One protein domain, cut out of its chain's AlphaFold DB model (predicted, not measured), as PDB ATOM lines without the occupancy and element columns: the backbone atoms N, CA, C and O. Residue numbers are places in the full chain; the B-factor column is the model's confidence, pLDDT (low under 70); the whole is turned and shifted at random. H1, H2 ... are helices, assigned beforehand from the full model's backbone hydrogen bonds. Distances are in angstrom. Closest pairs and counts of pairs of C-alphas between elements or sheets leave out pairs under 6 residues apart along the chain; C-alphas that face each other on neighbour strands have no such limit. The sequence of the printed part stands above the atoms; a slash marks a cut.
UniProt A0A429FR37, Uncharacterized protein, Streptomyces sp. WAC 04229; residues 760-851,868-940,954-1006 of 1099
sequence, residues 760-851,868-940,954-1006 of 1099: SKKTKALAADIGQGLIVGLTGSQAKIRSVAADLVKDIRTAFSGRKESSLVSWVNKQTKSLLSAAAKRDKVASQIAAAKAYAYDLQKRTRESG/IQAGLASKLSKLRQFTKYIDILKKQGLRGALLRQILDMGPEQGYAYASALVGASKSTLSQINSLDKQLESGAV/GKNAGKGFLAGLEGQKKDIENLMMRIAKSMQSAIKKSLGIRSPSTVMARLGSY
ATOM      1  N   SER A 760     197.471 305.505 158.534       52.38
ATOM      2  CA  SER A 760     198.242 304.409 157.932       52.38
ATOM      3  C   SER A 760     199.764 304.501 158.107       52.38
ATOM      4  O   SER A 760     200.388 303.461 158.286       52.38
ATOM      5  N   LYS A 761     200.389 305.691 158.122       58.94
ATOM      6  CA  LYS A 761     201.855 305.803 158.314       58.94
ATOM      7  C   LYS A 761     202.259 305.481 159.754       58.94
ATOM      8  O   LYS A 761     203.173 304.692 159.974       58.94
ATOM      9  N   LYS A 762     201.531 306.040 160.725       59.47
ATOM     10  CA  LYS A 762     201.727 305.782 162.163       59.47
ATOM     11  C   LYS A 762     201.317 304.351 162.540       59.47
ATOM     12  O   LYS A 762     202.019 303.681 163.285       59.47
ATOM     13  N   THR A 763     200.252 303.840 161.924       61.62
ATOM     14  CA  THR A 763     199.813 302.438 162.027       61.62
ATOM     15  C   THR A 763     200.837 301.470 161.429       61.62
ATOM     16  O   THR A 763     201.029 300.392 161.977       61.62
ATOM     17  N   LYS A 764     201.536 301.844 160.346       62.91
ATOM     18  CA  LYS A 764     202.606 301.036 159.733       62.91
ATOM     19  C   LYS A 764     203.873 300.993 160.593       62.91
ATOM     20  O   LYS A 764     204.497 299.940 160.650       62.91
ATOM     21  N   ALA A 765     204.215 302.089 161.276       62.31
ATOM     22  CA  ALA A 765     205.301 302.114 162.261       62.31
ATOM     23  C   ALA A 765     204.991 301.177 163.442       62.31
ATOM     24  O   ALA A 765     205.724 300.222 163.670       62.31
ATOM     25  N   LEU A 766     203.817 301.330 164.061       65.12
ATOM     26  CA  LEU A 766     203.362 300.426 165.118       65.12
ATOM     27  C   LEU A 766     203.269 298.959 164.636       65.12
ATOM     28  O   LEU A 766     203.632 298.039 165.362       65.12
ATOM     29  N   ALA A 767     202.840 298.706 163.394       65.69
ATOM     30  CA  ALA A 767     202.811 297.363 162.806       65.69
ATOM     31  C   ALA A 767     204.204 296.726 162.654       65.69
ATOM     32  O   ALA A 767     204.318 295.504 162.787       65.69
ATOM     33  N   ALA A 768     205.240 297.526 162.381       66.62
ATOM     34  CA  ALA A 768     206.622 297.056 162.308       66.62
ATOM     35  C   ALA A 768     207.143 296.624 163.691       66.62
ATOM     36  O   ALA A 768     207.846 295.617 163.796       66.62
ATOM     37  N   ASP A 769     206.706 297.309 164.751       66.75
ATOM     38  CA  ASP A 769     207.138 297.051 166.128       66.75
ATOM     39  C   ASP A 769     206.414 295.863 166.796       66.75
ATOM     40  O   ASP A 769     206.936 295.251 167.728       66.75
ATOM     41  N   ILE A 770     205.261 295.420 166.271       67.50
ATOM     42  CA  ILE A 770     204.482 294.267 166.789       67.50
ATOM     43  C   ILE A 770     205.015 292.908 166.265       67.50
ATOM     44  O   ILE A 770     204.314 291.886 166.224       67.50
ATOM     45  N   GLY A 771     206.283 292.862 165.854       69.50
ATOM     46  CA  GLY A 771     206.981 291.655 165.407       69.50
ATOM     47  C   GLY A 771     207.412 290.713 166.543       69.50
ATOM     48  O   GLY A 771     207.000 290.841 167.695       69.50
ATOM     49  N   GLN A 772     208.282 289.749 166.224       66.88
ATOM     50  CA  GLN A 772     208.848 288.806 167.204       66.88
ATOM     51  C   GLN A 772     209.618 289.526 168.333       66.88
ATOM     52  O   GLN A 772     209.646 289.048 169.468       66.88
ATOM     53  N   GLY A 773     210.179 290.707 168.041       76.56
ATOM     54  CA  GLY A 773     210.879 291.556 169.008       76.56
ATOM     55  C   GLY A 773     210.005 292.027 170.174       76.56
ATOM     56  O   GLY A 773     210.502 292.116 171.295       76.56
ATOM     57  N   LEU A 774     208.697 292.224 169.954       83.88
ATOM     58  CA  LEU A 774     207.752 292.580 171.016       83.88
ATOM     59  C   LEU A 774     207.620 291.450 172.038       83.88
ATOM     60  O   LEU A 774     207.699 291.692 173.239       83.88
ATOM     61  N   ILE A 775     207.453 290.208 171.570       84.12
ATOM     62  CA  ILE A 775     207.346 289.045 172.461       84.12
ATOM     63  C   ILE A 775     208.639 288.897 173.259       84.12
ATOM     64  O   ILE A 775     208.575 288.831 174.481       84.12
ATOM     65  N   VAL A 776     209.796 288.917 172.589       81.50
ATOM     66  CA  VAL A 776     211.110 288.796 173.243       81.50
ATOM     67  C   VAL A 776     211.307 289.894 174.293       81.50
ATOM     68  O   VAL A 776     211.784 289.626 175.396       81.50
ATOM     69  N   GLY A 777     210.887 291.122 173.984       84.81
ATOM     70  CA  GLY A 777     210.922 292.251 174.905       84.81
ATOM     71  C   GLY A 777     210.015 292.082 176.126       84.81
ATOM     72  O   GLY A 777     210.446 292.306 177.257       84.81
ATOM     73  N   LEU A 778     208.778 291.630 175.909       87.81
ATOM     74  CA  LEU A 778     207.763 291.425 176.947       87.81
ATOM     75  C   LEU A 778     207.960 290.142 177.769       87.81
ATOM     76  O   LEU A 778     207.349 289.991 178.824       87.81
ATOM     77  N   THR A 779     208.830 289.233 177.330       84.56
ATOM     78  CA  THR A 779     209.266 288.070 178.119       84.56
ATOM     79  C   THR A 779     210.651 288.256 178.750       84.56
ATOM     80  O   THR A 779     211.162 287.337 179.392       84.56
ATOM     81  N   GLY A 780     211.266 289.430 178.569       84.88
ATOM     82  CA  GLY A 780     212.622 289.747 179.013       84.88
ATOM     83  C   GLY A 780     212.763 290.028 180.516       84.88
ATOM     84  O   GLY A 780     212.050 289.477 181.362       84.88
ATOM     85  N   SER A 781     213.730 290.875 180.878       88.56
ATOM     86  CA  SER A 781     213.882 291.376 182.252       88.56
ATOM     87  C   SER A 781     212.747 292.338 182.615       88.56
ATOM     88  O   SER A 781     212.126 292.927 181.731       88.56
ATOM     89  N   GLN A 782     212.498 292.570 183.907       89.12
ATOM     90  CA  GLN A 782     211.490 293.554 184.331       89.12
ATOM     91  C   GLN A 782     211.727 294.946 183.726       89.12
ATOM     92  O   GLN A 782     210.776 295.612 183.326       89.12
ATOM     93  N   ALA A 783     212.990 295.369 183.617       88.56
ATOM     94  CA  ALA A 783     213.355 296.626 182.971       88.56
ATOM     95  C   ALA A 783     212.980 296.630 181.480       88.56
ATOM     96  O   ALA A 783     212.403 297.602 180.997       88.56
ATOM     97  N   LYS A 784     213.234 295.522 180.768       88.88
ATOM     98  CA  LYS A 784     212.881 295.390 179.350       88.88
ATOM     99  C   LYS A 784     211.367 295.324 179.131       88.88
ATOM    100  O   LYS A 784     210.873 295.936 178.193       88.88
ATOM    101  N   ILE A 785     210.631 294.662 180.023       90.12
ATOM    102  CA  ILE A 785     209.162 294.636 180.009       90.12
ATOM    103  C   ILE A 785     208.610 296.053 180.185       90.12
ATOM    104  O   ILE A 785     207.715 296.448 179.446       90.12
ATOM    105  N   ARG A 786     209.156 296.837 181.130       92.38
ATOM    106  CA  ARG A 786     208.745 298.235 181.355       92.38
ATOM    107  C   ARG A 786     209.028 299.118 180.147       92.38
ATOM    108  O   ARG A 786     208.142 299.875 179.769       92.38
ATOM    109  N   SER A 787     210.220 299.026 179.553       92.50
ATOM    110  CA  SER A 787     210.564 299.860 178.397       92.50
ATOM    111  C   SER A 787     209.717 299.512 177.180       92.50
ATOM    112  O   SER A 787     209.064 300.386 176.629       92.50
ATOM    113  N   VAL A 788     209.606 298.226 176.845       90.88
ATOM    114  CA  VAL A 788     208.819 297.769 175.691       90.88
ATOM    115  C   VAL A 788     207.327 298.053 175.874       90.88
ATOM    116  O   VAL A 788     206.648 298.413 174.919       90.88
ATOM    117  N   ALA A 789     206.800 297.949 177.097       92.12
ATOM    118  CA  ALA A 789     205.430 298.360 177.386       92.12
ATOM    119  C   ALA A 789     205.229 299.879 177.265       92.12
ATOM    120  O   ALA A 789     204.170 300.306 176.808       92.12
ATOM    121  N   ALA A 790     206.207 300.689 177.678       93.50
ATOM    122  CA  ALA A 790     206.142 302.143 177.558       93.50
ATOM    123  C   ALA A 790     206.184 302.593 176.090       93.50
ATOM    124  O   ALA A 790     205.363 303.423 175.697       93.50
ATOM    125  N   ASP A 791     207.067 301.994 175.286       89.88
ATOM    126  CA  ASP A 791     207.141 302.216 173.839       89.88
ATOM    127  C   ASP A 791     205.819 301.820 173.177       89.88
ATOM    128  O   ASP A 791     205.186 302.631 172.509       89.88
ATOM    129  N   LEU A 792     205.295 300.638 173.511       89.56
ATOM    130  CA  LEU A 792     204.005 300.186 173.003       89.56
ATOM    131  C   LEU A 792     202.849 301.138 173.374       89.56
ATOM    132  O   LEU A 792     201.976 301.408 172.551       89.56
ATOM    133  N   VAL A 793     202.813 301.661 174.604       93.12
ATOM    134  CA  VAL A 793     201.811 302.662 175.014       93.12
ATOM    135  C   VAL A 793     201.974 303.952 174.211       93.12
ATOM    136  O   VAL A 793     200.974 304.522 173.776       93.12
ATOM    137  N   LYS A 794     203.210 304.409 173.990       92.12
ATOM    138  CA  LYS A 794     203.508 305.586 173.168       92.12
ATOM    139  C   LYS A 794     203.037 305.391 171.726       92.12
ATOM    140  O   LYS A 794     202.409 306.293 171.167       92.12
ATOM    141  N   ASP A 795     203.257 304.218 171.153       84.81
ATOM    142  CA  ASP A 795     202.841 303.920 169.787       84.81
ATOM    143  C   ASP A 795     201.319 303.815 169.668       84.81
ATOM    144  O   ASP A 795     200.742 304.322 168.709       84.81
ATOM    145  N   ILE A 796     200.637 303.251 170.673       87.06
ATOM    146  CA  ILE A 796     199.166 303.231 170.738       87.06
ATOM    147  C   ILE A 796     198.603 304.655 170.791       87.06
ATOM    148  O   ILE A 796     197.681 304.952 170.036       87.06
ATOM    149  N   ARG A 797     199.171 305.535 171.629       90.19
ATOM    150  CA  ARG A 797     198.800 306.964 171.701       90.19
ATOM    151  C   ARG A 797     199.069 307.715 170.400       90.19
ATOM    152  O   ARG A 797     198.416 308.703 170.096       90.19
ATOM    153  N   THR A 798     200.052 307.254 169.634       85.94
ATOM    154  CA  THR A 798     200.399 307.841 168.340       85.94
ATOM    155  C   THR A 798     199.466 307.348 167.229       85.94
ATOM    156  O   THR A 798     199.142 308.112 166.319       85.94
ATOM    157  N   ALA A 799     199.040 306.083 167.280       80.62
ATOM    158  CA  ALA A 799     198.248 305.430 166.240       80.62
ATOM    159  C   ALA A 799     196.725 305.553 166.428       80.62
ATOM    160  O   ALA A 799     195.986 305.469 165.448       80.62
ATOM    161  N   PHE A 800     196.247 305.741 167.658       85.81
ATOM    162  CA  PHE A 800     194.827 305.830 167.993       85.81
ATOM    163  C   PHE A 800     194.544 307.071 168.839       85.81
ATOM    164  O   PHE A 800     195.416 307.537 169.560       85.81
ATOM    165  N   SER A 801     193.302 307.554 168.789       86.06
ATOM    166  CA  SER A 801     192.799 308.621 169.657       86.06
ATOM    167  C   SER A 801     191.442 308.254 170.275       86.06
ATOM    168  O   SER A 801     190.760 307.315 169.837       86.06
ATOM    169  N   GLY A 802     191.046 308.970 171.329       91.94
ATOM    170  CA  GLY A 802     189.730 308.845 171.964       91.94
ATOM    171  C   GLY A 802     189.526 307.530 172.728       91.94
ATOM    172  O   GLY A 802     190.460 306.940 173.267       91.94
ATOM    173  N   ARG A 803     188.283 307.026 172.781       91.88
ATOM    174  CA  ARG A 803     187.917 305.864 173.624       91.88
ATOM    175  C   ARG A 803     188.740 304.605 173.316       91.88
ATOM    176  O   ARG A 803     189.042 303.830 174.225       91.88
ATOM    177  N   LYS A 804     189.106 304.391 172.047       85.50
ATOM    178  CA  LYS A 804     189.869 303.216 171.595       85.50
ATOM    179  C   LYS A 804     191.321 303.261 172.083       85.50
ATOM    180  O   LYS A 804     191.828 302.240 172.541       85.50
ATOM    181  N   GLU A 805     191.945 304.437 172.050       91.25
ATOM    182  CA  GLU A 805     193.272 304.682 172.623       91.25
ATOM    183  C   GLU A 805     193.279 304.394 174.127       91.25
ATOM    184  O   GLU A 805     194.021 303.524 174.588       91.25
ATOM    185  N   SER A 806     192.403 305.058 174.891       92.31
ATOM    186  CA  SER A 806     192.371 304.930 176.353       92.31
ATOM    187  C   SER A 806     192.118 303.485 176.796       92.31
ATOM    188  O   SER A 806     192.747 302.997 177.738       92.31
ATOM    189  N   SER A 807     191.244 302.772 176.077       92.44
ATOM    190  CA  SER A 807     190.928 301.364 176.346       92.44
ATOM    191  C   SER A 807     192.128 300.442 176.094       92.44
ATOM    192  O   SER A 807     192.423 299.582 176.924       92.44
ATOM    193  N   LEU A 808     192.855 300.637 174.986       90.81
ATOM    194  CA  LEU A 808     194.052 299.854 174.658       90.81
ATOM    195  C   LEU A 808     195.201 300.133 175.630       90.81
ATOM    196  O   LEU A 808     195.833 299.189 176.097       90.81
ATOM    197  N   VAL A 809     195.440 301.398 175.984       94.12
ATOM    198  CA  VAL A 809     196.474 301.778 176.962       94.12
ATOM    199  C   VAL A 809     196.176 301.171 178.333       94.12
ATOM    200  O   VAL A 809     197.060 300.575 178.947       94.12
ATOM    201  N   SER A 810     194.930 301.265 178.809       95.50
ATOM    202  CA  SER A 810     194.511 300.656 180.079       95.50
ATOM    203  C   SER A 810     194.718 299.138 180.074       95.50
ATOM    204  O   SER A 810     195.298 298.568 181.006       95.50
ATOM    205  N   TRP A 811     194.329 298.479 178.981       93.69
ATOM    206  CA  TRP A 811     194.502 297.041 178.821       93.69
ATOM    207  C   TRP A 811     195.982 296.626 178.770       93.69
ATOM    208  O   TRP A 811     196.375 295.708 179.493       93.69
ATOM    209  N   VAL A 812     196.820 297.331 178.000       93.62
ATOM    210  CA  VAL A 812     198.273 297.092 177.939       93.62
ATOM    211  C   VAL A 812     198.902 297.272 179.314       93.62
ATOM    212  O   VAL A 812     199.620 296.386 179.764       93.62
ATOM    213  N   ASN A 813     198.565 298.336 180.045       94.19
ATOM    214  CA  ASN A 813     199.064 298.552 181.405       94.19
ATOM    215  C   ASN A 813     198.688 297.406 182.360       94.19
ATOM    216  O   ASN A 813     199.507 296.995 183.187       94.19
ATOM    217  N   LYS A 814     197.478 296.845 182.236       95.81
ATOM    218  CA  LYS A 814     197.044 295.676 183.020       95.81
ATOM    219  C   LYS A 814     197.854 294.419 182.681       95.81
ATOM    220  O   LYS A 814     198.281 293.704 183.593       95.81
ATOM    221  N   GLN A 815     198.108 294.161 181.397       95.31
ATOM    222  CA  GLN A 815     198.941 293.029 180.974       95.31
ATOM    223  C   GLN A 815     200.403 293.210 181.394       95.31
ATOM    224  O   GLN A 815     201.010 292.273 181.905       95.31
ATOM    225  N   THR A 816     200.941 294.428 181.308       93.81
ATOM    226  CA  THR A 816     202.287 294.769 181.789       93.81
ATOM    227  C   THR A 816     202.435 294.515 183.285       93.81
ATOM    228  O   THR A 816     203.416 293.907 183.700       93.81
ATOM    229  N   LYS A 817     201.451 294.891 184.117       95.56
ATOM    230  CA  LYS A 817     201.463 294.551 185.555       95.56
ATOM    231  C   LYS A 817     201.505 293.036 185.786       95.56
ATOM    232  O   LYS A 817     202.259 292.567 186.637       95.56
ATOM    233  N   SER A 818     200.742 292.279 185.000       92.50
ATOM    234  CA  SER A 818     200.717 290.811 185.074       92.50
ATOM    235  C   SER A 818     202.063 290.200 184.663       92.50
ATOM    236  O   SER A 818     202.577 289.327 185.359       92.50
ATOM    237  N   LEU A 819     202.684 290.714 183.595       90.94
ATOM    238  CA  LEU A 819     204.026 290.326 183.151       90.94
ATOM    239  C   LEU A 819     205.105 290.666 184.178       90.94
ATOM    240  O   LEU A 819     205.984 289.847 184.411       90.94
ATOM    241  N   LEU A 820     205.039 291.833 184.819       91.69
ATOM    242  CA  LEU A 820     205.995 292.218 185.860       91.69
ATOM    243  C   LEU A 820     205.876 291.330 187.099       91.69
ATOM    244  O   LEU A 820     206.894 290.920 187.651       91.69
ATOM    245  N   SER A 821     204.651 290.974 187.498       91.31
ATOM    246  CA  SER A 821     204.429 290.008 188.577       91.31
ATOM    247  C   SER A 821     204.972 288.623 188.214       91.31
ATOM    248  O   SER A 821     205.669 288.001 189.016       91.31
ATOM    249  N   ALA A 822     204.713 288.150 186.992       87.25
ATOM    250  CA  ALA A 822     205.246 286.882 186.504       87.25
ATOM    251  C   ALA A 822     206.783 286.902 186.427       87.25
ATOM    252  O   ALA A 822     207.426 285.977 186.912       87.25
ATOM    253  N   ALA A 823     207.382 287.983 185.926       87.94
ATOM    254  CA  ALA A 823     208.830 288.160 185.884       87.94
ATOM    255  C   ALA A 823     209.446 288.169 187.291       87.94
ATOM    256  O   ALA A 823     210.436 287.489 187.515       87.94
ATOM    257  N   ALA A 824     208.830 288.848 188.267       87.88
ATOM    258  CA  ALA A 824     209.272 288.803 189.665       87.88
ATOM    259  C   ALA A 824     209.261 287.377 190.237       87.88
ATOM    260  O   ALA A 824     210.214 286.963 190.895       87.88
ATOM    261  N   LYS A 825     208.205 286.603 189.953       85.38
ATOM    262  CA  LYS A 825     208.122 285.192 190.355       85.38
ATOM    263  C   LYS A 825     209.197 284.350 189.665       85.38
ATOM    264  O   LYS A 825     209.865 283.575 190.342       85.38
ATOM    265  N   ARG A 826     209.411 284.532 188.355       88.75
ATOM    266  CA  ARG A 826     210.480 283.864 187.591       88.75
ATOM    267  C   ARG A 826     211.849 284.159 188.197       88.75
ATOM    268  O   ARG A 826     212.631 283.234 188.382       88.75
ATOM    269  N   ASP A 827     212.126 285.420 188.510       82.19
ATOM    270  CA  ASP A 827     213.419 285.860 189.038       82.19
ATOM    271  C   ASP A 827     213.659 285.302 190.453       82.19
ATOM    272  O   ASP A 827     214.762 284.842 190.746       82.19
ATOM    273  N   LYS A 828     212.614 285.217 191.295       82.62
ATOM    274  CA  LYS A 828     212.678 284.537 192.604       82.62
ATOM    275  C   LYS A 828     212.933 283.029 192.470       82.62
ATOM    276  O   LYS A 828     213.743 282.473 193.202       82.62
ATOM    277  N   VAL A 829     212.275 282.352 191.529       73.88
ATOM    278  CA  VAL A 829     212.519 280.919 191.273       73.88
ATOM    279  C   VAL A 829     213.933 280.706 190.718       73.88
ATOM    280  O   VAL A 829     214.624 279.768 191.108       73.88
ATOM    281  N   ALA A 830     214.410 281.600 189.850       74.62
ATOM    282  CA  ALA A 830     215.761 281.546 189.304       74.62
ATOM    283  C   ALA A 830     216.838 281.732 190.386       74.62
ATOM    284  O   ALA A 830     217.836 281.010 190.368       74.62
ATOM    285  N   SER A 831     216.634 282.635 191.352       74.31
ATOM    286  CA  SER A 831     217.562 282.796 192.478       74.31
ATOM    287  C   SER A 831     217.577 281.568 193.393       74.31
ATOM    288  O   SER A 831     218.650 281.135 193.808       74.31
ATOM    289  N   GLN A 832     216.424 280.934 193.630       73.25
ATOM    290  CA  GLN A 832     216.338 279.666 194.366       73.25
ATOM    291  C   GLN A 832     217.071 278.524 193.647       73.25
ATOM    292  O   GLN A 832     217.788 277.753 194.283       73.25
ATOM    293  N   ILE A 833     216.948 278.439 192.318       67.94
ATOM    294  CA  ILE A 833     217.696 277.479 191.493       67.94
ATOM    295  C   ILE A 833     219.207 277.721 191.611       67.94
ATOM    296  O   ILE A 833     219.968 276.768 191.782       67.94
ATOM    297  N   ALA A 834     219.648 278.981 191.530       69.31
ATOM    298  CA  ALA A 834     221.058 279.339 191.653       69.31
ATOM    299  C   ALA A 834     221.617 278.966 193.035       69.31
ATOM    300  O   ALA A 834     222.661 278.321 193.115       69.31
ATOM    301  N   ALA A 835     220.885 279.280 194.107       69.19
ATOM    302  CA  ALA A 835     221.254 278.915 195.472       69.19
ATOM    303  C   ALA A 835     221.327 277.391 195.668       69.19
ATOM    304  O   ALA A 835     222.274 276.885 196.267       69.19
ATOM    305  N   ALA A 836     220.375 276.635 195.110       59.78
ATOM    306  CA  ALA A 836     220.388 275.175 195.174       59.78
ATOM    307  C   ALA A 836     221.601 274.566 194.444       59.78
ATOM    308  O   ALA A 836     222.202 273.614 194.946       59.78
ATOM    309  N   LYS A 837     221.983 275.120 193.282       64.12
ATOM    310  CA  LYS A 837     223.179 274.698 192.534       64.12
ATOM    311  C   LYS A 837     224.469 275.047 193.282       64.12
ATOM    312  O   LYS A 837     225.354 274.200 193.358       64.12
ATOM    313  N   ALA A 838     224.547 276.239 193.875       66.38
ATOM    314  CA  ALA A 838     225.683 276.662 194.694       66.38
ATOM    315  C   ALA A 838     225.860 275.763 195.925       66.38
ATOM    316  O   ALA A 838     226.949 275.254 196.154       66.38
ATOM    317  N   TYR A 839     224.779 275.457 196.649       61.66
ATOM    318  CA  TYR A 839     224.829 274.543 197.792       61.66
ATOM    319  C   TYR A 839     225.298 273.134 197.399       61.66
ATOM    320  O   TYR A 839     226.122 272.540 198.090       61.66
ATOM    321  N   ALA A 840     224.802 272.593 196.280       58.66
ATOM    322  CA  ALA A 840     225.246 271.291 195.784       58.66
ATOM    323  C   ALA A 840     226.745 271.292 195.435       58.66
ATOM    324  O   ALA A 840     227.454 270.337 195.759       58.66
ATOM    325  N   TYR A 841     227.226 272.374 194.819       63.09
ATOM    326  CA  TYR A 841     228.641 272.568 194.520       63.09
ATOM    327  C   TYR A 841     229.487 272.684 195.793       63.09
ATOM    328  O   TYR A 841     230.500 272.002 195.908       63.09
ATOM    329  N   ASP A 842     229.055 273.476 196.774       61.09
ATOM    330  CA  ASP A 842     229.763 273.653 198.043       61.09
ATOM    331  C   ASP A 842     229.814 272.360 198.853       61.09
ATOM    332  O   ASP A 842     230.855 272.024 199.409       61.09
ATOM    333  N   LEU A 843     228.726 271.588 198.888       63.28
ATOM    334  CA  LEU A 843     228.716 270.278 199.534       63.28
ATOM    335  C   LEU A 843     229.697 269.319 198.844       63.28
ATOM    336  O   LEU A 843     230.484 268.650 199.514       63.28
ATOM    337  N   GLN A 844     229.703 269.283 197.509       62.16
ATOM    338  CA  GLN A 844     230.662 268.493 196.733       62.16
ATOM    339  C   GLN A 844     232.108 268.939 196.997       62.16
ATOM    340  O   GLN A 844     232.993 268.096 197.146       62.16
ATOM    341  N   LYS A 845     232.346 270.252 197.068       67.38
ATOM    342  CA  LYS A 845     233.645 270.856 197.358       67.38
ATOM    343  C   LYS A 845     234.119 270.488 198.765       67.38
ATOM    344  O   LYS A 845     235.176 269.882 198.876       67.38
ATOM    345  N   ARG A 846     233.308 270.719 199.806       63.31
ATOM    346  CA  ARG A 846     233.603 270.331 201.201       63.31
ATOM    347  C   ARG A 846     233.912 268.841 201.327       63.31
ATOM    348  O   ARG A 846     234.876 268.463 201.982       63.31
ATOM    349  N   THR A 847     233.137 267.999 200.643       59.97
ATOM    350  CA  THR A 847     233.367 266.547 200.646       59.97
ATOM    351  C   THR A 847     234.720 266.201 200.008       59.97
ATOM    352  O   THR A 847     235.449 265.374 200.539       59.97
ATOM    353  N   ARG A 848     235.121 266.867 198.914       63.03
ATOM    354  CA  ARG A 848     236.427 266.653 198.253       63.03
ATOM    355  C   ARG A 848     237.616 267.240 199.016       63.03
ATOM    356  O   ARG A 848     238.674 266.621 199.031       63.03
ATOM    357  N   GLU A 849     237.448 268.414 199.614       60.38
ATOM    358  CA  GLU A 849     238.496 269.140 200.344       60.38
ATOM    359  C   GLU A 849     238.766 268.557 201.731       60.38
ATOM    360  O   GLU A 849     239.832 268.792 202.284       60.38
ATOM    361  N   SER A 850     237.860 267.728 202.261       55.84
ATOM    362  CA  SER A 850     238.032 267.035 203.545       55.84
ATOM    363  C   SER A 850     239.186 266.012 203.601       55.84
ATOM    364  O   SER A 850     239.323 265.317 204.600       55.84
ATOM    365  N   GLY A 851     240.045 265.935 202.577       56.44
ATOM    366  CA  GLY A 851     241.311 265.202 202.632       56.44
ATOM    367  C   GLY A 851     241.124 263.721 202.961       56.44
ATOM    368  O   GLY A 851     241.463 263.277 204.055       56.44
ATOM    369  N   ILE A 868     246.160 252.303 203.062       77.44
ATOM    370  CA  ILE A 868     245.565 253.438 202.349       77.44
ATOM    371  C   ILE A 868     244.441 252.959 201.421       77.44
ATOM    372  O   ILE A 868     243.339 253.513 201.446       77.44
ATOM    373  N   GLN A 869     244.684 251.915 200.620       76.94
ATOM    374  CA  GLN A 869     243.672 251.350 199.723       76.94
ATOM    375  C   GLN A 869     242.461 250.814 200.500       76.94
ATOM    376  O   GLN A 869     241.319 251.107 200.134       76.94
ATOM    377  N   ALA A 870     242.689 250.069 201.586       78.38
ATOM    378  CA  ALA A 870     241.628 249.536 202.438       78.38
ATOM    379  C   ALA A 870     240.817 250.654 203.117       78.38
ATOM    380  O   ALA A 870     239.583 250.624 203.122       78.38
ATOM    381  N   GLY A 871     241.497 251.686 203.620       79.81
ATOM    382  CA  GLY A 871     240.868 252.851 204.233       79.81
ATOM    383  C   GLY A 871     240.003 253.649 203.249       79.81
ATOM    384  O   GLY A 871     238.855 253.984 203.556       79.81
ATOM    385  N   LEU A 872     240.496 253.888 202.029       79.19
ATOM    386  CA  LEU A 872     239.732 254.561 200.970       79.19
ATOM    387  C   LEU A 872     238.530 253.725 200.503       79.19
ATOM    388  O   LEU A 872     237.443 254.275 200.306       79.19
ATOM    389  N   ALA A 873     238.685 252.404 200.374       79.69
ATOM    390  CA  ALA A 873     237.588 251.499 200.032       79.69
ATOM    391  C   ALA A 873     236.489 251.492 201.112       79.69
ATOM    392  O   ALA A 873     235.296 251.554 200.792       79.69
ATOM    393  N   SER A 874     236.881 251.496 202.389       80.50
ATOM    394  CA  SER A 874     235.964 251.590 203.531       80.50
ATOM    395  C   SER A 874     235.191 252.915 203.538       80.50
ATOM    396  O   SER A 874     233.957 252.915 203.618       80.50
ATOM    397  N   LYS A 875     235.876 254.052 203.337       76.62
ATOM    398  CA  LYS A 875     235.227 255.371 203.213       76.62
ATOM    399  C   LYS A 875     234.255 255.439 202.033       76.62
ATOM    400  O   LYS A 875     233.146 255.949 202.186       76.62
ATOM    401  N   LEU A 876     234.617 254.888 200.871       78.19
ATOM    402  CA  LEU A 876     233.720 254.823 199.711       78.19
ATOM    403  C   LEU A 876     232.456 254.002 200.012       78.19
ATOM    404  O   LEU A 876     231.357 254.395 199.615       78.19
ATOM    405  N   SER A 877     232.595 252.883 200.728       82.31
ATOM    406  CA  SER A 877     231.462 252.057 201.157       82.31
ATOM    407  C   SER A 877     230.527 252.824 202.102       82.31
ATOM    408  O   SER A 877     229.323 252.901 201.843       82.31
ATOM    409  N   LYS A 878     231.074 253.492 203.129       79.56
ATOM    410  CA  LYS A 878     230.303 254.349 204.050       79.56
ATOM    411  C   LYS A 878     229.581 255.481 203.319       79.56
ATOM    412  O   LYS A 878     228.402 255.715 203.566       79.56
ATOM    413  N   LEU A 879     230.236 256.129 202.354       78.88
ATOM    414  CA  LEU A 879     229.629 257.181 201.534       78.88
ATOM    415  C   LEU A 879     228.451 256.652 200.691       78.88
ATOM    416  O   LEU A 879     227.403 257.297 200.595       78.88
ATOM    417  N   ARG A 880     228.581 255.450 200.115       83.56
ATOM    418  CA  ARG A 880     227.489 254.779 199.386       83.56
ATOM    419  C   ARG A 880     226.317 254.411 200.303       83.56
ATOM    420  O   ARG A 880     225.163 254.557 199.910       83.56
ATOM    421  N   GLN A 881     226.587 253.966 201.526       85.06
ATOM    422  CA  GLN A 881     225.531 253.657 202.496       85.06
ATOM    423  C   GLN A 881     224.835 254.922 203.005       85.06
ATOM    424  O   GLN A 881     223.607 254.978 203.025       85.06
ATOM    425  N   PHE A 882     225.600 255.966 203.324       86.12
ATOM    426  CA  PHE A 882     225.067 257.263 203.726       86.12
ATOM    427  C   PHE A 882     224.136 257.849 202.661       86.12
ATOM    428  O   PHE A 882     223.002 258.209 202.959       86.12
ATOM    429  N   THR A 883     224.568 257.864 201.397       80.00
ATOM    430  CA  THR A 883     223.731 258.349 200.284       80.00
ATOM    431  C   THR A 883     222.436 257.547 200.135       80.00
ATOM    432  O   THR A 883     221.370 258.141 199.973       80.00
ATOM    433  N   LYS A 884     222.486 256.215 200.290       87.25
ATOM    434  CA  LYS A 884     221.292 255.355 200.301       87.25
ATOM    435  C   LYS A 884     220.345 255.685 201.462       87.25
ATOM    436  O   LYS A 884     219.133 255.733 201.255       87.25
ATOM    437  N   TYR A 885     220.866 255.929 202.666       88.06
ATOM    438  CA  TYR A 885     220.053 256.300 203.829       88.06
ATOM    439  C   TYR A 885     219.393 257.665 203.665       88.06
ATOM    440  O   TYR A 885     218.199 257.790 203.928       88.06
ATOM    441  N   ILE A 886     220.104 258.654 203.124       85.81
ATOM    442  CA  ILE A 886     219.508 259.950 202.774       85.81
ATOM    443  C   ILE A 886     218.357 259.777 201.771       85.81
ATOM    444  O   ILE A 886     217.293 260.376 201.942       85.81
ATOM    445  N   ASP A 887     218.523 258.929 200.752       79.12
ATOM    446  CA  ASP A 887     217.459 258.650 199.784       79.12
ATOM    447  C   ASP A 887     216.239 257.963 200.419       79.12
ATOM    448  O   ASP A 887     215.100 258.284 200.065       79.12
ATOM    449  N   ILE A 888     216.452 257.041 201.363       84.38
ATOM    450  CA  ILE A 888     215.369 256.381 202.104       84.38
ATOM    451  C   ILE A 888     214.629 257.392 202.986       84.38
ATOM    452  O   ILE A 888     213.409 257.498 202.868       84.38
ATOM    453  N   LEU A 889     215.341 258.202 203.775       84.56
ATOM    454  CA  LEU A 889     214.752 259.237 204.636       84.56
ATOM    455  C   LEU A 889     213.930 260.249 203.845       84.56
ATOM    456  O   LEU A 889     212.821 260.620 204.234       84.56
ATOM    457  N   LYS A 890     214.443 260.655 202.683       80.06
ATOM    458  CA  LYS A 890     213.722 261.521 201.756       80.06
ATOM    459  C   LYS A 890     212.419 260.877 201.275       80.06
ATOM    460  O   LYS A 890     211.394 261.552 201.238       80.06
ATOM    461  N   LYS A 891     212.438 259.591 200.905       82.06
ATOM    462  CA  LYS A 891     211.234 258.848 200.478       82.06
ATOM    463  C   LYS A 891     210.250 258.616 201.626       82.06
ATOM    464  O   LYS A 891     209.045 258.617 201.394       82.06
ATOM    465  N   GLN A 892     210.746 258.444 202.848       81.81
ATOM    466  CA  GLN A 892     209.930 258.314 204.057       81.81
ATOM    467  C   GLN A 892     209.324 259.650 204.520       81.81
ATOM    468  O   GLN A 892     208.474 259.654 205.407       81.81
ATOM    469  N   GLY A 893     209.701 260.766 203.889       79.12
ATOM    470  CA  GLY A 893     209.101 262.076 204.124       79.12
ATOM    471  C   GLY A 893     209.774 262.888 205.227       79.12
ATOM    472  O   GLY A 893     209.136 263.793 205.764       79.12
ATOM    473  N   LEU A 894     211.036 262.608 205.576       84.75
ATOM    474  CA  LEU A 894     211.804 263.464 206.484       84.75
ATOM    475  C   LEU A 894     211.889 264.893 205.919       84.75
ATOM    476  O   LEU A 894     212.129 265.098 204.724       84.75
ATOM    477  N   ARG A 895     211.683 265.897 206.777       80.06
ATOM    478  CA  ARG A 895     211.658 267.304 206.370       80.06
ATOM    479  C   ARG A 895     213.004 267.723 205.779       80.06
ATOM    480  O   ARG A 895     214.067 267.396 206.301       80.06
ATOM    481  N   GLY A 896     212.960 268.512 204.706       73.88
ATOM    482  CA  GLY A 896     214.160 268.922 203.968       73.88
ATOM    483  C   GLY A 896     215.189 269.718 204.786       73.88
ATOM    484  O   GLY A 896     216.360 269.731 204.419       73.88
ATOM    485  N   ALA A 897     214.776 270.361 205.884       70.44
ATOM    486  CA  ALA A 897     215.673 271.058 206.808       70.44
ATOM    487  C   ALA A 897     216.559 270.077 207.598       70.44
ATOM    488  O   ALA A 897     217.780 270.201 207.551       70.44
ATOM    489  N   LEU A 898     215.961 269.052 208.214       78.25
ATOM    490  CA  LEU A 898     216.694 267.978 208.898       78.25
ATOM    491  C   LEU A 898     217.581 267.200 207.932       78.25
ATOM    492  O   LEU A 898     218.748 266.956 208.215       78.25
ATOM    493  N   LEU A 899     217.057 266.869 206.747       77.88
ATOM    494  CA  LEU A 899     217.840 266.180 205.720       77.88
ATOM    495  C   LEU A 899     219.083 266.996 205.320       77.88
ATOM    496  O   LEU A 899     220.146 266.427 205.094       77.88
ATOM    497  N   ARG A 900     218.963 268.330 205.275       71.69
ATOM    498  CA  ARG A 900     220.085 269.239 205.027       71.69
ATOM    499  C   ARG A 900     221.080 269.260 206.186       71.69
ATOM    500  O   ARG A 900     222.266 269.164 205.917       71.69
ATOM    501  N   GLN A 901     220.626 269.334 207.436       76.75
ATOM    502  CA  GLN A 901     221.528 269.280 208.592       76.75
ATOM    503  C   GLN A 901     222.345 267.985 208.609       76.75
ATOM    504  O   GLN A 901     223.556 268.031 208.790       76.75
ATOM    505  N   ILE A 902     221.709 266.845 208.323       80.44
ATOM    506  CA  ILE A 902     222.398 265.552 208.225       80.44
ATOM    507  C   ILE A 902     223.412 265.560 207.067       80.44
ATOM    508  O   ILE A 902     224.521 265.058 207.219       80.44
ATOM    509  N   LEU A 903     223.066 266.151 205.916       75.81
ATOM    510  CA  LEU A 903     223.992 266.307 204.788       75.81
ATOM    511  C   LEU A 903     225.163 267.254 205.101       75.81
ATOM    512  O   LEU A 903     226.283 266.976 204.679       75.81
ATOM    513  N   ASP A 904     224.926 268.338 205.842       73.69
ATOM    514  CA  ASP A 904     225.945 269.322 206.228       73.69
ATOM    515  C   ASP A 904     226.930 268.771 207.266       73.69
ATOM    516  O   ASP A 904     228.106 269.130 207.227       73.69
ATOM    517  N   MET A 905     226.491 267.843 208.124       77.19
ATOM    518  CA  MET A 905     227.368 267.050 209.001       77.19
ATOM    519  C   MET A 905     228.296 266.106 208.210       77.19
ATOM    520  O   MET A 905     229.288 265.603 208.737       77.19
ATOM    521  N   GLY A 906     227.994 265.858 206.932       77.12
ATOM    522  CA  GLY A 906     228.782 264.998 206.059       77.12
ATOM    523  C   GLY A 906     228.636 263.500 206.367       77.12
ATOM    524  O   GLY A 906     227.982 263.102 207.326       77.12
ATOM    525  N   PRO A 907     229.239 262.631 205.542       79.00
ATOM    526  CA  PRO A 907     229.080 261.178 205.635       79.00
ATOM    527  C   PRO A 907     229.718 260.548 206.880       79.00
ATOM    528  O   PRO A 907     229.328 259.448 207.242       79.00
ATOM    529  N   GLU A 908     230.677 261.202 207.538       73.69
ATOM    530  CA  GLU A 908     231.305 260.662 208.755       73.69
ATOM    531  C   GLU A 908     230.418 260.895 209.988       73.69
ATOM    532  O   GLU A 908     230.097 259.955 210.710       73.69
ATOM    533  N   GLN A 909     229.955 262.133 210.208       77.62
ATOM    534  CA  GLN A 909     229.139 262.482 211.379       77.62
ATOM    535  C   GLN A 909     227.644 262.251 211.121       77.62
ATOM    536  O   GLN A 909     226.928 261.727 211.970       77.62
ATOM    537  N   GLY A 910     227.166 262.586 209.921       81.69
ATOM    538  CA  GLY A 910     225.766 262.455 209.526       81.69
ATOM    539  C   GLY A 910     225.299 261.008 209.376       81.69
ATOM    540  O   GLY A 910     224.102 260.747 209.486       81.69
ATOM    541  N   TYR A 911     226.206 260.047 209.163       83.81
ATOM    542  CA  TYR A 911     225.829 258.641 208.990       83.81
ATOM    543  C   TYR A 911     225.134 258.049 210.214       83.81
ATOM    544  O   TYR A 911     224.137 257.351 210.042       83.81
ATOM    545  N   ALA A 912     225.590 258.371 211.428       84.19
ATOM    546  CA  ALA A 912     224.960 257.899 212.661       84.19
ATOM    547  C   ALA A 912     223.521 258.426 212.814       84.19
ATOM    548  O   ALA A 912     222.608 257.682 213.165       84.19
ATOM    549  N   TYR A 913     223.299 259.698 212.475       86.31
ATOM    550  CA  TYR A 913     221.963 260.294 212.491       86.31
ATOM    551  C   TYR A 913     221.075 259.724 211.378       86.31
ATOM    552  O   TYR A 913     219.905 259.422 211.607       86.31
ATOM    553  N   ALA A 914     221.625 259.524 210.177       86.62
ATOM    554  CA  ALA A 914     220.887 258.950 209.058       86.62
ATOM    555  C   ALA A 914     220.476 257.493 209.326       86.62
ATOM    556  O   ALA A 914     219.336 257.124 209.055       86.62
ATOM    557  N   SER A 915     221.373 256.672 209.876       87.25
ATOM    558  CA  SER A 915     221.097 255.263 210.175       87.25
ATOM    559  C   SER A 915     220.047 255.106 211.277       87.25
ATOM    560  O   SER A 915     219.126 254.304 211.121       87.25
ATOM    561  N   ALA A 916     220.116 255.924 212.334       87.12
ATOM    562  CA  ALA A 916     219.126 255.935 213.409       87.12
ATOM    563  C   ALA A 916     217.724 256.317 212.902       87.12
ATOM    564  O   ALA A 916     216.725 255.723 213.307       87.12
ATOM    565  N   LEU A 917     217.640 257.279 211.979       87.69
ATOM    566  CA  LEU A 917     216.362 257.754 211.450       87.69
ATOM    567  C   LEU A 917     215.754 256.815 210.396       87.69
ATOM    568  O   LEU A 917     214.534 256.768 210.279       87.69
ATOM    569  N   VAL A 918     216.558 256.060 209.637       89.31
ATOM    570  CA  VAL A 918     216.039 255.128 208.609       89.31
ATOM    571  C   VAL A 918     215.222 253.993 209.236       89.31
ATOM    572  O   VAL A 918     214.249 253.536 208.633       89.31
ATOM    573  N   GLY A 919     215.593 253.566 210.448       84.19
ATOM    574  CA  GLY A 919     214.859 252.566 211.226       84.19
ATOM    575  C   GLY A 919     213.603 253.098 211.928       84.19
ATOM    576  O   GLY A 919     212.843 252.312 212.488       84.19
ATOM    577  N   ALA A 920     213.362 254.413 211.908       87.12
ATOM    578  CA  ALA A 920     212.217 255.010 212.582       87.12
ATOM    579  C   ALA A 920     210.904 254.755 211.819       87.12
ATOM    580  O   ALA A 920     210.843 254.771 210.587       87.12
ATOM    581  N   SER A 921     209.813 254.558 212.563       88.06
ATOM    582  CA  SER A 921     208.483 254.390 211.971       88.06
ATOM    583  C   SER A 921     207.979 255.694 211.326       88.06
ATOM    584  O   SER A 921     208.394 256.793 211.700       88.06
ATOM    585  N   LYS A 922     207.025 255.607 210.383       84.75
ATOM    586  CA  LYS A 922     206.412 256.800 209.756       84.75
ATOM    587  C   LYS A 922     205.795 257.763 210.781       84.75
ATOM    588  O   LYS A 922     205.857 258.972 210.569       84.75
ATOM    589  N   SER A 923     205.211 257.257 211.872       84.69
ATOM    590  CA  SER A 923     204.634 258.104 212.925       84.69
ATOM    591  C   SER A 923     205.723 258.837 213.705       84.69
ATOM    592  O   SER A 923     205.613 260.047 213.901       84.69
ATOM    593  N   THR A 924     206.816 258.151 214.052       87.62
ATOM    594  CA  THR A 924     208.000 258.756 214.679       87.62
ATOM    595  C   THR A 924     208.602 259.843 213.785       87.62
ATOM    596  O   THR A 924     208.836 260.956 214.246       87.62
ATOM    597  N   LEU A 925     208.780 259.578 212.486       86.00
ATOM    598  CA  LEU A 925     209.286 260.575 211.532       86.00
ATOM    599  C   LEU A 925     208.339 261.774 211.387       86.00
ATOM    600  O   LEU A 925     208.794 262.913 211.296       86.00
ATOM    601  N   SER A 926     207.022 261.552 211.420       86.25
ATOM    602  CA  SER A 926     206.033 262.634 211.417       86.25
ATOM    603  C   SER A 926     206.103 263.491 212.685       86.25
ATOM    604  O   SER A 926     205.994 264.715 212.602       86.25
ATOM    605  N   GLN A 927     206.311 262.878 213.854       88.00
ATOM    606  CA  GLN A 927     206.505 263.599 215.116       88.00
ATOM    607  C   GLN A 927     207.808 264.402 215.105       88.00
ATOM    608  O   GLN A 927     207.785 265.587 215.424       88.00
ATOM    609  N   ILE A 928     208.911 263.809 214.643       85.44
ATOM    610  CA  ILE A 928     210.201 264.494 214.460       85.44
ATOM    611  C   ILE A 928     210.046 265.688 213.508       85.44
ATOM    612  O   ILE A 928     210.501 266.786 213.816       85.44
ATOM    613  N   ASN A 929     209.333 265.519 212.392       84.50
ATOM    614  CA  ASN A 929     209.040 266.610 211.462       84.50
ATOM    615  C   ASN A 929     208.204 267.731 212.101       84.50
ATOM    616  O   ASN A 929     208.411 268.905 211.787       84.50
ATOM    617  N   SER A 930     207.242 267.380 212.960       84.94
ATOM    618  CA  SER A 930     206.426 268.350 213.697       84.94
ATOM    619  C   SER A 930     207.259 269.112 214.725       84.94
ATOM    620  O   SER A 930     207.177 270.337 214.778       84.94
ATOM    621  N   LEU A 931     208.095 268.411 215.492       79.62
ATOM    622  CA  LEU A 931     208.993 269.001 216.484       79.62
ATOM    623  C   LEU A 931     210.011 269.934 215.825       79.62
ATOM    624  O   LEU A 931     210.160 271.071 216.251       79.62
ATOM    625  N   ASP A 932     210.630 269.512 214.724       72.25
ATOM    626  CA  ASP A 932     211.540 270.353 213.941       72.25
ATOM    627  C   ASP A 932     210.829 271.586 213.358       72.25
ATOM    628  O   ASP A 932     211.382 272.682 213.333       72.25
ATOM    629  N   LYS A 933     209.560 271.456 212.943       73.44
ATOM    630  CA  LYS A 933     208.741 272.607 212.533       73.44
ATOM    631  C   LYS A 933     208.442 273.549 213.699       73.44
ATOM    632  O   LYS A 933     208.449 274.759 213.491       73.44
ATOM    633  N   GLN A 934     208.175 273.028 214.893       70.94
ATOM    634  CA  GLN A 934     207.940 273.837 216.089       70.94
ATOM    635  C   GLN A 934     209.219 274.560 216.526       70.94
ATOM    636  O   GLN A 934     209.174 275.768 216.755       70.94
ATOM    637  N   LEU A 935     210.361 273.869 216.528       63.97
ATOM    638  CA  LEU A 935     211.680 274.452 216.777       63.97
ATOM    639  C   LEU A 935     212.026 275.516 215.733       63.97
ATOM    640  O   LEU A 935     212.432 276.611 216.105       63.97
ATOM    641  N   GLU A 936     211.783 275.256 214.445       58.38
ATOM    642  CA  GLU A 936     211.949 276.263 213.393       58.38
ATOM    643  C   GLU A 936     210.991 277.435 213.604       58.38
ATOM    644  O   GLU A 936     211.399 278.568 213.431       58.38
ATOM    645  N   SER A 937     209.739 277.218 214.012       54.50
ATOM    646  CA  SER A 937     208.809 278.321 214.283       54.50
ATOM    647  C   SER A 937     209.208 279.148 215.510       54.50
ATOM    648  O   SER A 937     209.080 280.372 215.484       54.50
ATOM    649  N   GLY A 938     209.770 278.516 216.545       51.59
ATOM    650  CA  GLY A 938     210.366 279.196 217.694       51.59
ATOM    651  C   GLY A 938     211.610 279.989 217.292       51.59
ATOM    652  O   GLY A 938     211.729 281.163 217.630       51.59
ATOM    653  N   ALA A 939     212.479 279.402 216.465       47.53
ATOM    654  CA  ALA A 939     213.665 280.049 215.908       47.53
ATOM    655  C   ALA A 939     213.331 281.142 214.879       47.53
ATOM    656  O   ALA A 939     214.051 282.124 214.789       47.53
ATOM    657  N   VAL A 940     212.228 281.024 214.136       42.94
ATOM    658  CA  VAL A 940     211.676 282.059 213.245       42.94
ATOM    659  C   VAL A 940     210.982 283.144 214.056       42.94
ATOM    660  O   VAL A 940     210.962 284.277 213.616       42.94
ATOM    661  N   GLY A 954     217.357 279.008 202.337       45.91
ATOM    662  CA  GLY A 954     217.672 277.737 202.986       45.91
ATOM    663  C   GLY A 954     216.760 276.551 202.673       45.91
ATOM    664  O   GLY A 954     216.608 275.716 203.556       45.91
ATOM    665  N   LYS A 955     216.117 276.389 201.500       40.72
ATOM    666  CA  LYS A 955     215.182 275.246 201.302       40.72
ATOM    667  C   LYS A 955     215.357 274.417 200.020       40.72
ATOM    668  O   LYS A 955     215.265 274.908 198.907       40.72
ATOM    669  N   ASN A 956     215.558 273.116 200.284       40.84
ATOM    670  CA  ASN A 956     215.392 271.916 199.455       40.84
ATOM    671  C   ASN A 956     216.433 271.655 198.351       40.84
ATOM    672  O   ASN A 956     216.276 272.050 197.207       40.84
ATOM    673  N   ALA A 957     217.479 270.889 198.669       37.84
ATOM    674  CA  ALA A 957     218.354 270.300 197.656       37.84
ATOM    675  C   ALA A 957     217.974 268.828 197.448       37.84
ATOM    676  O   ALA A 957     218.284 267.950 198.245       37.84
ATOM    677  N   GLY A 958     217.273 268.564 196.353       48.53
ATOM    678  CA  GLY A 958     217.110 267.229 195.800       48.53
ATOM    679  C   GLY A 958     216.876 267.350 194.301       48.53
ATOM    680  O   GLY A 958     216.198 268.276 193.865       48.53
ATOM    681  N   LYS A 959     217.397 266.406 193.510       44.91
ATOM    682  CA  LYS A 959     217.278 266.396 192.037       44.91
ATOM    683  C   LYS A 959     215.837 266.632 191.539       44.91
ATOM    684  O   LYS A 959     215.633 267.386 190.599       44.91
ATOM    685  N   GLY A 960     214.838 266.064 192.226       46.12
ATOM    686  CA  GLY A 960     213.411 266.262 191.922       46.12
ATOM    687  C   GLY A 960     212.841 267.633 192.312       46.12
ATOM    688  O   GLY A 960     211.948 268.127 191.639       46.12
ATOM    689  N   PHE A 961     213.374 268.284 193.349       56.44
ATOM    690  CA  PHE A 961     212.976 269.649 193.709       56.44
ATOM    691  C   PHE A 961     213.575 270.672 192.742       56.44
ATOM    692  O   PHE A 961     212.866 271.568 192.302       56.44
ATOM    693  N   LEU A 962     214.845 270.499 192.352       60.03
ATOM    694  CA  LEU A 962     215.461 271.323 191.312       60.03
ATOM    695  C   LEU A 962     214.698 271.188 189.988       60.03
ATOM    696  O   LEU A 962     214.350 272.201 189.393       60.03
ATOM    697  N   ALA A 963     214.353 269.959 189.586       65.00
ATOM    698  CA  ALA A 963     213.500 269.720 188.422       65.00
ATOM    699  C   ALA A 963     212.111 270.372 188.572       65.00
ATOM    700  O   ALA A 963     211.588 270.935 187.614       65.00
ATOM    701  N   GLY A 964     211.533 270.358 189.779       65.56
ATOM    702  CA  GLY A 964     210.284 271.052 190.093       65.56
ATOM    703  C   GLY A 964     210.387 272.575 189.964       65.56
ATOM    704  O   GLY A 964     209.512 273.189 189.361       65.56
ATOM    705  N   LEU A 965     211.464 273.191 190.462       67.44
ATOM    706  CA  LEU A 965     211.719 274.628 190.310       67.44
ATOM    707  C   LEU A 965     211.989 275.007 188.850       67.44
ATOM    708  O   LEU A 965     211.489 276.024 188.375       67.44
ATOM    709  N   GLU A 966     212.753 274.193 188.121       67.69
ATOM    710  CA  GLU A 966     212.984 274.384 186.687       67.69
ATOM    711  C   GLU A 966     211.665 274.262 185.898       67.69
ATOM    712  O   GLU A 966     211.410 275.072 185.005       67.69
ATOM    713  N   GLY A 967     210.779 273.339 186.292       76.31
ATOM    714  CA  GLY A 967     209.405 273.237 185.789       76.31
ATOM    715  C   GLY A 967     208.567 274.484 186.087       76.31
ATOM    716  O   GLY A 967     208.031 275.093 185.166       76.31
ATOM    717  N   GLN A 968     208.538 274.944 187.341       75.56
ATOM    718  CA  GLN A 968     207.825 276.167 187.741       75.56
ATOM    719  C   GLN A 968     208.328 277.401 186.987       75.56
ATOM    720  O   GLN A 968     207.532 278.224 186.533       75.56
ATOM    721  N   LYS A 969     209.650 277.531 186.813       80.19
ATOM    722  CA  LYS A 969     210.250 278.605 186.015       80.19
ATOM    723  C   LYS A 969     209.728 278.562 184.579       80.19
ATOM    724  O   LYS A 969     209.299 279.593 184.063       80.19
ATOM    725  N   LYS A 970     209.714 277.376 183.963       82.00
ATOM    726  CA  LYS A 970     209.210 277.166 182.601       82.00
ATOM    727  C   LYS A 970     207.716 277.477 182.482       82.00
ATOM    728  O   LYS A 970     207.302 278.100 181.508       82.00
ATOM    729  N   ASP A 971     206.908 277.123 183.476       84.81
ATOM    730  CA  ASP A 971     205.474 277.433 183.496       84.81
ATOM    731  C   ASP A 971     205.208 278.938 183.585       84.81
ATOM    732  O   ASP A 971     204.325 279.464 182.897       84.81
ATOM    733  N   ILE A 972     206.008 279.657 184.377       81.50
ATOM    734  CA  ILE A 972     205.953 281.119 184.465       81.50
ATOM    735  C   ILE A 972     206.392 281.753 183.139       81.50
ATOM    736  O   ILE A 972     205.718 282.654 182.643       81.50
ATOM    737  N   GLU A 973     207.467 281.263 182.519       85.31
ATOM    738  CA  GLU A 973     207.915 281.715 181.194       85.31
ATOM    739  C   GLU A 973     206.836 281.466 180.121       85.31
ATOM    740  O   GLU A 973     206.539 282.349 179.313       85.31
ATOM    741  N   ASN A 974     206.155 280.317 180.163       89.19
ATOM    742  CA  ASN A 974     205.025 279.999 179.287       89.19
ATOM    743  C   ASN A 974     203.818 280.918 179.529       89.19
ATOM    744  O   ASN A 974     203.150 281.336 178.580       89.19
ATOM    745  N   LEU A 975     203.516 281.253 180.788       89.31
ATOM    746  CA  LEU A 975     202.491 282.239 181.128       89.31
ATOM    747  C   LEU A 975     202.847 283.616 180.555       89.31
ATOM    748  O   LEU A 975     202.002 284.242 179.913       89.31
ATOM    749  N   MET A 976     204.095 284.056 180.719       89.38
ATOM    750  CA  MET A 976     204.587 285.315 180.154       89.38
ATOM    751  C   MET A 976     204.473 285.321 178.627       89.38
ATOM    752  O   MET A 976     203.973 286.288 178.057       89.38
ATOM    753  N   MET A 977     204.834 284.220 177.958       90.62
ATOM    754  CA  MET A 977     204.648 284.067 176.512       90.62
ATOM    755  C   MET A 977     203.178 284.157 176.095       90.62
ATOM    756  O   MET A 977     202.871 284.806 175.095       90.62
ATOM    757  N   ARG A 978     202.254 283.528 176.835       91.44
ATOM    758  CA  ARG A 978     200.810 283.615 176.552       91.44
ATOM    759  C   ARG A 978     200.299 285.047 176.686       91.44
ATOM    760  O   ARG A 978     199.594 285.516 175.794       91.44
ATOM    761  N   ILE A 979     200.703 285.759 177.740       87.69
ATOM    762  CA  ILE A 979     200.338 287.167 177.935       87.69
ATOM    763  C   ILE A 979     200.904 288.023 176.795       87.69
ATOM    764  O   ILE A 979     200.143 288.728 176.134       87.69
ATOM    765  N   ALA A 980     202.195 287.898 176.479       87.75
ATOM    766  CA  ALA A 980     202.838 288.653 175.403       87.75
ATOM    767  C   ALA A 980     202.199 288.386 174.024       87.75
ATOM    768  O   ALA A 980     201.936 289.323 173.270       87.75
ATOM    769  N   LYS A 981     201.863 287.127 173.705       89.75
ATOM    770  CA  LYS A 981     201.134 286.764 172.474       89.75
ATOM    771  C   LYS A 981     199.714 287.331 172.448       89.75
ATOM    772  O   LYS A 981     199.254 287.760 171.388       89.75
ATOM    773  N   SER A 982     199.023 287.361 173.590       88.50
ATOM    774  CA  SER A 982     197.702 287.991 173.689       88.50
ATOM    775  C   SER A 982     197.790 289.496 173.426       88.50
ATOM    776  O   SER A 982     196.964 290.026 172.684       88.50
ATOM    777  N   MET A 983     198.841 290.157 173.931       86.56
ATOM    778  CA  MET A 983     199.135 291.568 173.660       86.56
ATOM    779  C   MET A 983     199.366 291.802 172.179       86.56
ATOM    780  O   MET A 983     198.636 292.579 171.568       86.56
ATOM    781  N   GLN A 984     200.286 291.052 171.578       87.38
ATOM    782  CA  GLN A 984     200.562 291.122 170.146       87.38
ATOM    783  C   GLN A 984     199.288 290.938 169.301       87.38
ATOM    784  O   GLN A 984     199.043 291.694 168.361       87.38
ATOM    785  N   SER A 985     198.455 289.952 169.643       86.00
ATOM    786  CA  SER A 985     197.228 289.630 168.903       86.00
ATOM    787  C   SER A 985     196.155 290.709 169.053       86.00
ATOM    788  O   SER A 985     195.513 291.072 168.067       86.00
ATOM    789  N   ALA A 986     195.978 291.256 170.259       83.75
ATOM    790  CA  ALA A 986     195.026 292.330 170.523       83.75
ATOM    791  C   ALA A 986     195.379 293.600 169.738       83.75
ATOM    792  O   ALA A 986     194.492 294.210 169.139       83.75
ATOM    793  N   ILE A 987     196.668 293.948 169.669       82.19
ATOM    794  CA  ILE A 987     197.123 295.127 168.926       82.19
ATOM    795  C   ILE A 987     197.017 294.891 167.411       82.19
ATOM    796  O   ILE A 987     196.500 295.737 166.688       82.19
ATOM    797  N   LYS A 988     197.395 293.706 166.903       82.31
ATOM    798  CA  LYS A 988     197.168 293.346 165.486       82.31
ATOM    799  C   LYS A 988     195.691 293.462 165.099       82.31
ATOM    800  O   LYS A 988     195.365 294.033 164.059       82.31
ATOM    801  N   LYS A 989     194.792 292.977 165.965       83.06
ATOM    802  CA  LYS A 989     193.339 293.076 165.779       83.06
ATOM    803  C   LYS A 989     192.860 294.530 165.806       83.06
ATOM    804  O   LYS A 989     192.028 294.896 164.978       83.06
ATOM    805  N   SER A 990     193.381 295.371 166.704       75.38
ATOM    806  CA  SER A 990     192.977 296.780 166.796       75.38
ATOM    807  C   SER A 990     193.454 297.628 165.616       75.38
ATOM    808  O   SER A 990     192.755 298.580 165.254       75.38
ATOM    809  N   LEU A 991     194.588 297.258 165.008       72.25
ATOM    810  CA  LEU A 991     195.138 297.847 163.780       72.25
ATOM    811  C   LEU A 991     194.460 297.335 162.500       72.25
ATOM    812  O   LEU A 991     194.756 297.826 161.417       72.25
ATOM    813  N   GLY A 992     193.569 296.343 162.597       67.69
ATOM    814  CA  GLY A 992     192.919 295.749 161.427       67.69
ATOM    815  C   GLY A 992     193.851 294.901 160.554       67.69
ATOM    816  O   GLY A 992     193.478 294.554 159.435       67.69
ATOM    817  N   ILE A 993     195.031 294.525 161.060       63.28
ATOM    818  CA  ILE A 993     195.981 293.637 160.382       63.28
ATOM    819  C   ILE A 993     195.433 292.209 160.492       63.28
ATOM    820  O   ILE A 993     195.801 291.431 161.374       63.28
ATOM    821  N   ARG A 994     194.472 291.880 159.625       50.00
ATOM    822  CA  ARG A 994     194.047 290.502 159.360       50.00
ATOM    823  C   ARG A 994     195.084 289.855 158.444       50.00
ATOM    824  O   ARG A 994     195.649 290.527 157.588       50.00
ATOM    825  N   SER A 995     195.358 288.575 158.685       42.06
ATOM    826  CA  SER A 995     196.306 287.740 157.935       42.06
ATOM    827  C   SER A 995     196.320 288.055 156.420       42.06
ATOM    828  O   SER A 995     195.247 288.308 155.867       42.06
ATOM    829  N   PRO A 996     197.486 288.028 155.736       43.31
ATOM    830  CA  PRO A 996     197.658 288.436 154.332       43.31
ATOM    831  C   PRO A 996     196.609 287.917 153.333       43.31
ATOM    832  O   PRO A 996     196.310 288.602 152.357       43.31
ATOM    833  N   SER A 997     195.993 286.761 153.593       47.38
ATOM    834  CA  SER A 997     194.924 286.188 152.767       47.38
ATOM    835  C   SER A 997     193.661 287.057 152.684       47.38
ATOM    836  O   SER A 997     193.010 287.093 151.647       47.38
ATOM    837  N   THR A 998     193.320 287.812 153.731       51.19
ATOM    838  CA  THR A 998     192.119 288.670 153.734       51.19
ATOM    839  C   THR A 998     192.370 290.023 153.065       51.19
ATOM    840  O   THR A 998     191.470 290.592 152.452       51.19
ATOM    841  N   VAL A 999     193.602 290.540 153.157       47.88
ATOM    842  CA  VAL A 999     194.018 291.774 152.468       47.88
ATOM    843  C   VAL A 999     194.154 291.519 150.966       47.88
ATOM    844  O   VAL A 999     193.708 292.350 150.183       47.88
ATOM    845  N   MET A1000     194.659 290.347 150.561       49.91
ATOM    846  CA  MET A1000     194.663 289.935 149.153       49.91
ATOM    847  C   MET A1000     193.262 289.696 148.593       49.91
ATOM    848  O   MET A1000     193.017 290.067 147.455       49.91
ATOM    849  N   ALA A1001     192.319 289.165 149.377       53.69
ATOM    850  CA  ALA A1001     190.933 289.029 148.921       53.69
ATOM    851  C   ALA A1001     190.269 290.394 148.643       53.69
ATOM    852  O   ALA A1001     189.562 290.550 147.653       53.69
ATOM    853  N   ARG A1002     190.537 291.405 149.484       51.62
ATOM    854  CA  ARG A1002     189.975 292.758 149.329       51.62
ATOM    855  C   ARG A1002     190.694 293.605 148.276       51.62
ATOM    856  O   ARG A1002     190.065 294.401 147.601       51.62
ATOM    857  N   LEU A1003     192.012 293.461 148.132       51.19
ATOM    858  CA  LEU A1003     192.748 294.089 147.027       51.19
ATOM    859  C   LEU A1003     192.421 293.407 145.695       51.19
ATOM    860  O   LEU A1003     192.266 294.090 144.690       51.19
ATOM    861  N   GLY A1004     192.233 292.086 145.717       55.19
ATOM    862  CA  GLY A1004     191.741 291.303 144.591       55.19
ATOM    863  C   GLY A1004     190.385 291.798 144.097       55.19
ATOM    864  O   GLY A1004     190.250 291.982 142.896       55.19
ATOM    865  N   SER A1005     189.438 292.116 144.996       53.81
ATOM    866  CA  SER A1005     188.122 292.641 144.596       53.81
ATOM    867  C   SER A1005     188.215 293.989 143.868       53.81
ATOM    868  O   SER A1005     187.610 294.143 142.813       53.81
ATOM    869  N   TYR A1006     189.035 294.929 144.358       58.34
ATOM    870  CA  TYR A1006     189.228 296.230 143.699       58.34
ATOM    871  C   TYR A1006     190.013 296.131 142.386       58.34
ATOM    872  O   TYR A1006     189.753 296.886 141.452       58.34
TER     873      TYR A1006
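Overview. This is residues 760 to 851, 868 to 940 and 954 to 1006 of the 1099 residues of an uncharacterized protein of Streptomyces sp. WAC 04229 (UniProt A0A429FR37). The longest helix, H4, makes the axis of a long rod, with H9 running back along it side by side and H3 packed beside its first part; the short H1 and H2 lie at that same end of the rod. At the other end sits a small head, in which H5, H6 and H7 pack together and H8 runs crosswise to H5 and H6, while residues 868 to 874 of H5 stick out from the head and residues 994 to 1006, with H10, stick out at the far end of the rod. The printed part has 218 residues with ten named helices, H1 to H10 in order along the chain, and no named strand: the class is all helix. It is extended, with a radius of gyration of the C-alphas of 27.7 A, and spans 90 by 43 by 29 A.

Arrangement. H4, residues 802 to 849, touches H9, residues 959 to 990, at a shallow tilt of 18 degrees, opposite ways; their closest C-alphas, those of Arg 826 and Lys 969, are 5.5 A apart. H3, residues 782 to 799, is the hub, touching three helices, and forms a helical hairpin with H4, which touches it with residues 805 to 824 alone, closest at the C-alphas of Val 793 and Val 809, 5.7 A. H1, residues 760 to 769, touches residues 792 to 799 of H3, with C-alphas 762 and 799 at 5.4 A the closest. H2, residues 772 to 778, touches H3, closest at C-alphas 778 and 785, 4.7 A, and H9, closest at C-alphas 775 and 980, 5.4 A. H5, residues 868 to 892, touches H7, residues 906 to 918, at a steep tilt of 43 degrees, with C-alphas 882 and 911 at 5.5 A the closest. H6, residues 896 to 904, forms helical hairpins with H5 and H7, and is close to but not clearly touching H4, with C-alphas 904 and 843 at 7.3 A the closest. H8, residues 922 to 940, touches no helix, and H10, residues 996 to 1006, touches no helix. Every O i to N i+4 pair is within hydrogen-bond range in H1 to H6 and H8 to H10, and 6 of 9 in H7.

Along the chain. H4 is 69.0 A long, from C-alpha 802 at (189.730, 308.845, 171.964) to C-alpha 849 at (238.496, 269.140, 200.344). H9 is 46.4 A long, H5 36.0 A, H8 26.0 A and H3 25.4 A. H10 ends at C-alpha 1006, at (189.228, 296.230, 143.699).

Size, cuts and confidence. The farthest C-alphas, those of Ile 868 and Tyr 1006, are 91.9 A apart. Residues 852 to 867 and 941 to 953 are not printed, with gaps of 12.5 A and 12.6 A between the C-alphas across the cuts. Of the links that are printed whole, none is long. The mean pLDDT of the printed part is 76.4; 66 residues are under 70, namely 760 to 772, 833 to 851, 935 to 940, 954 to 966 and 992 to 1006.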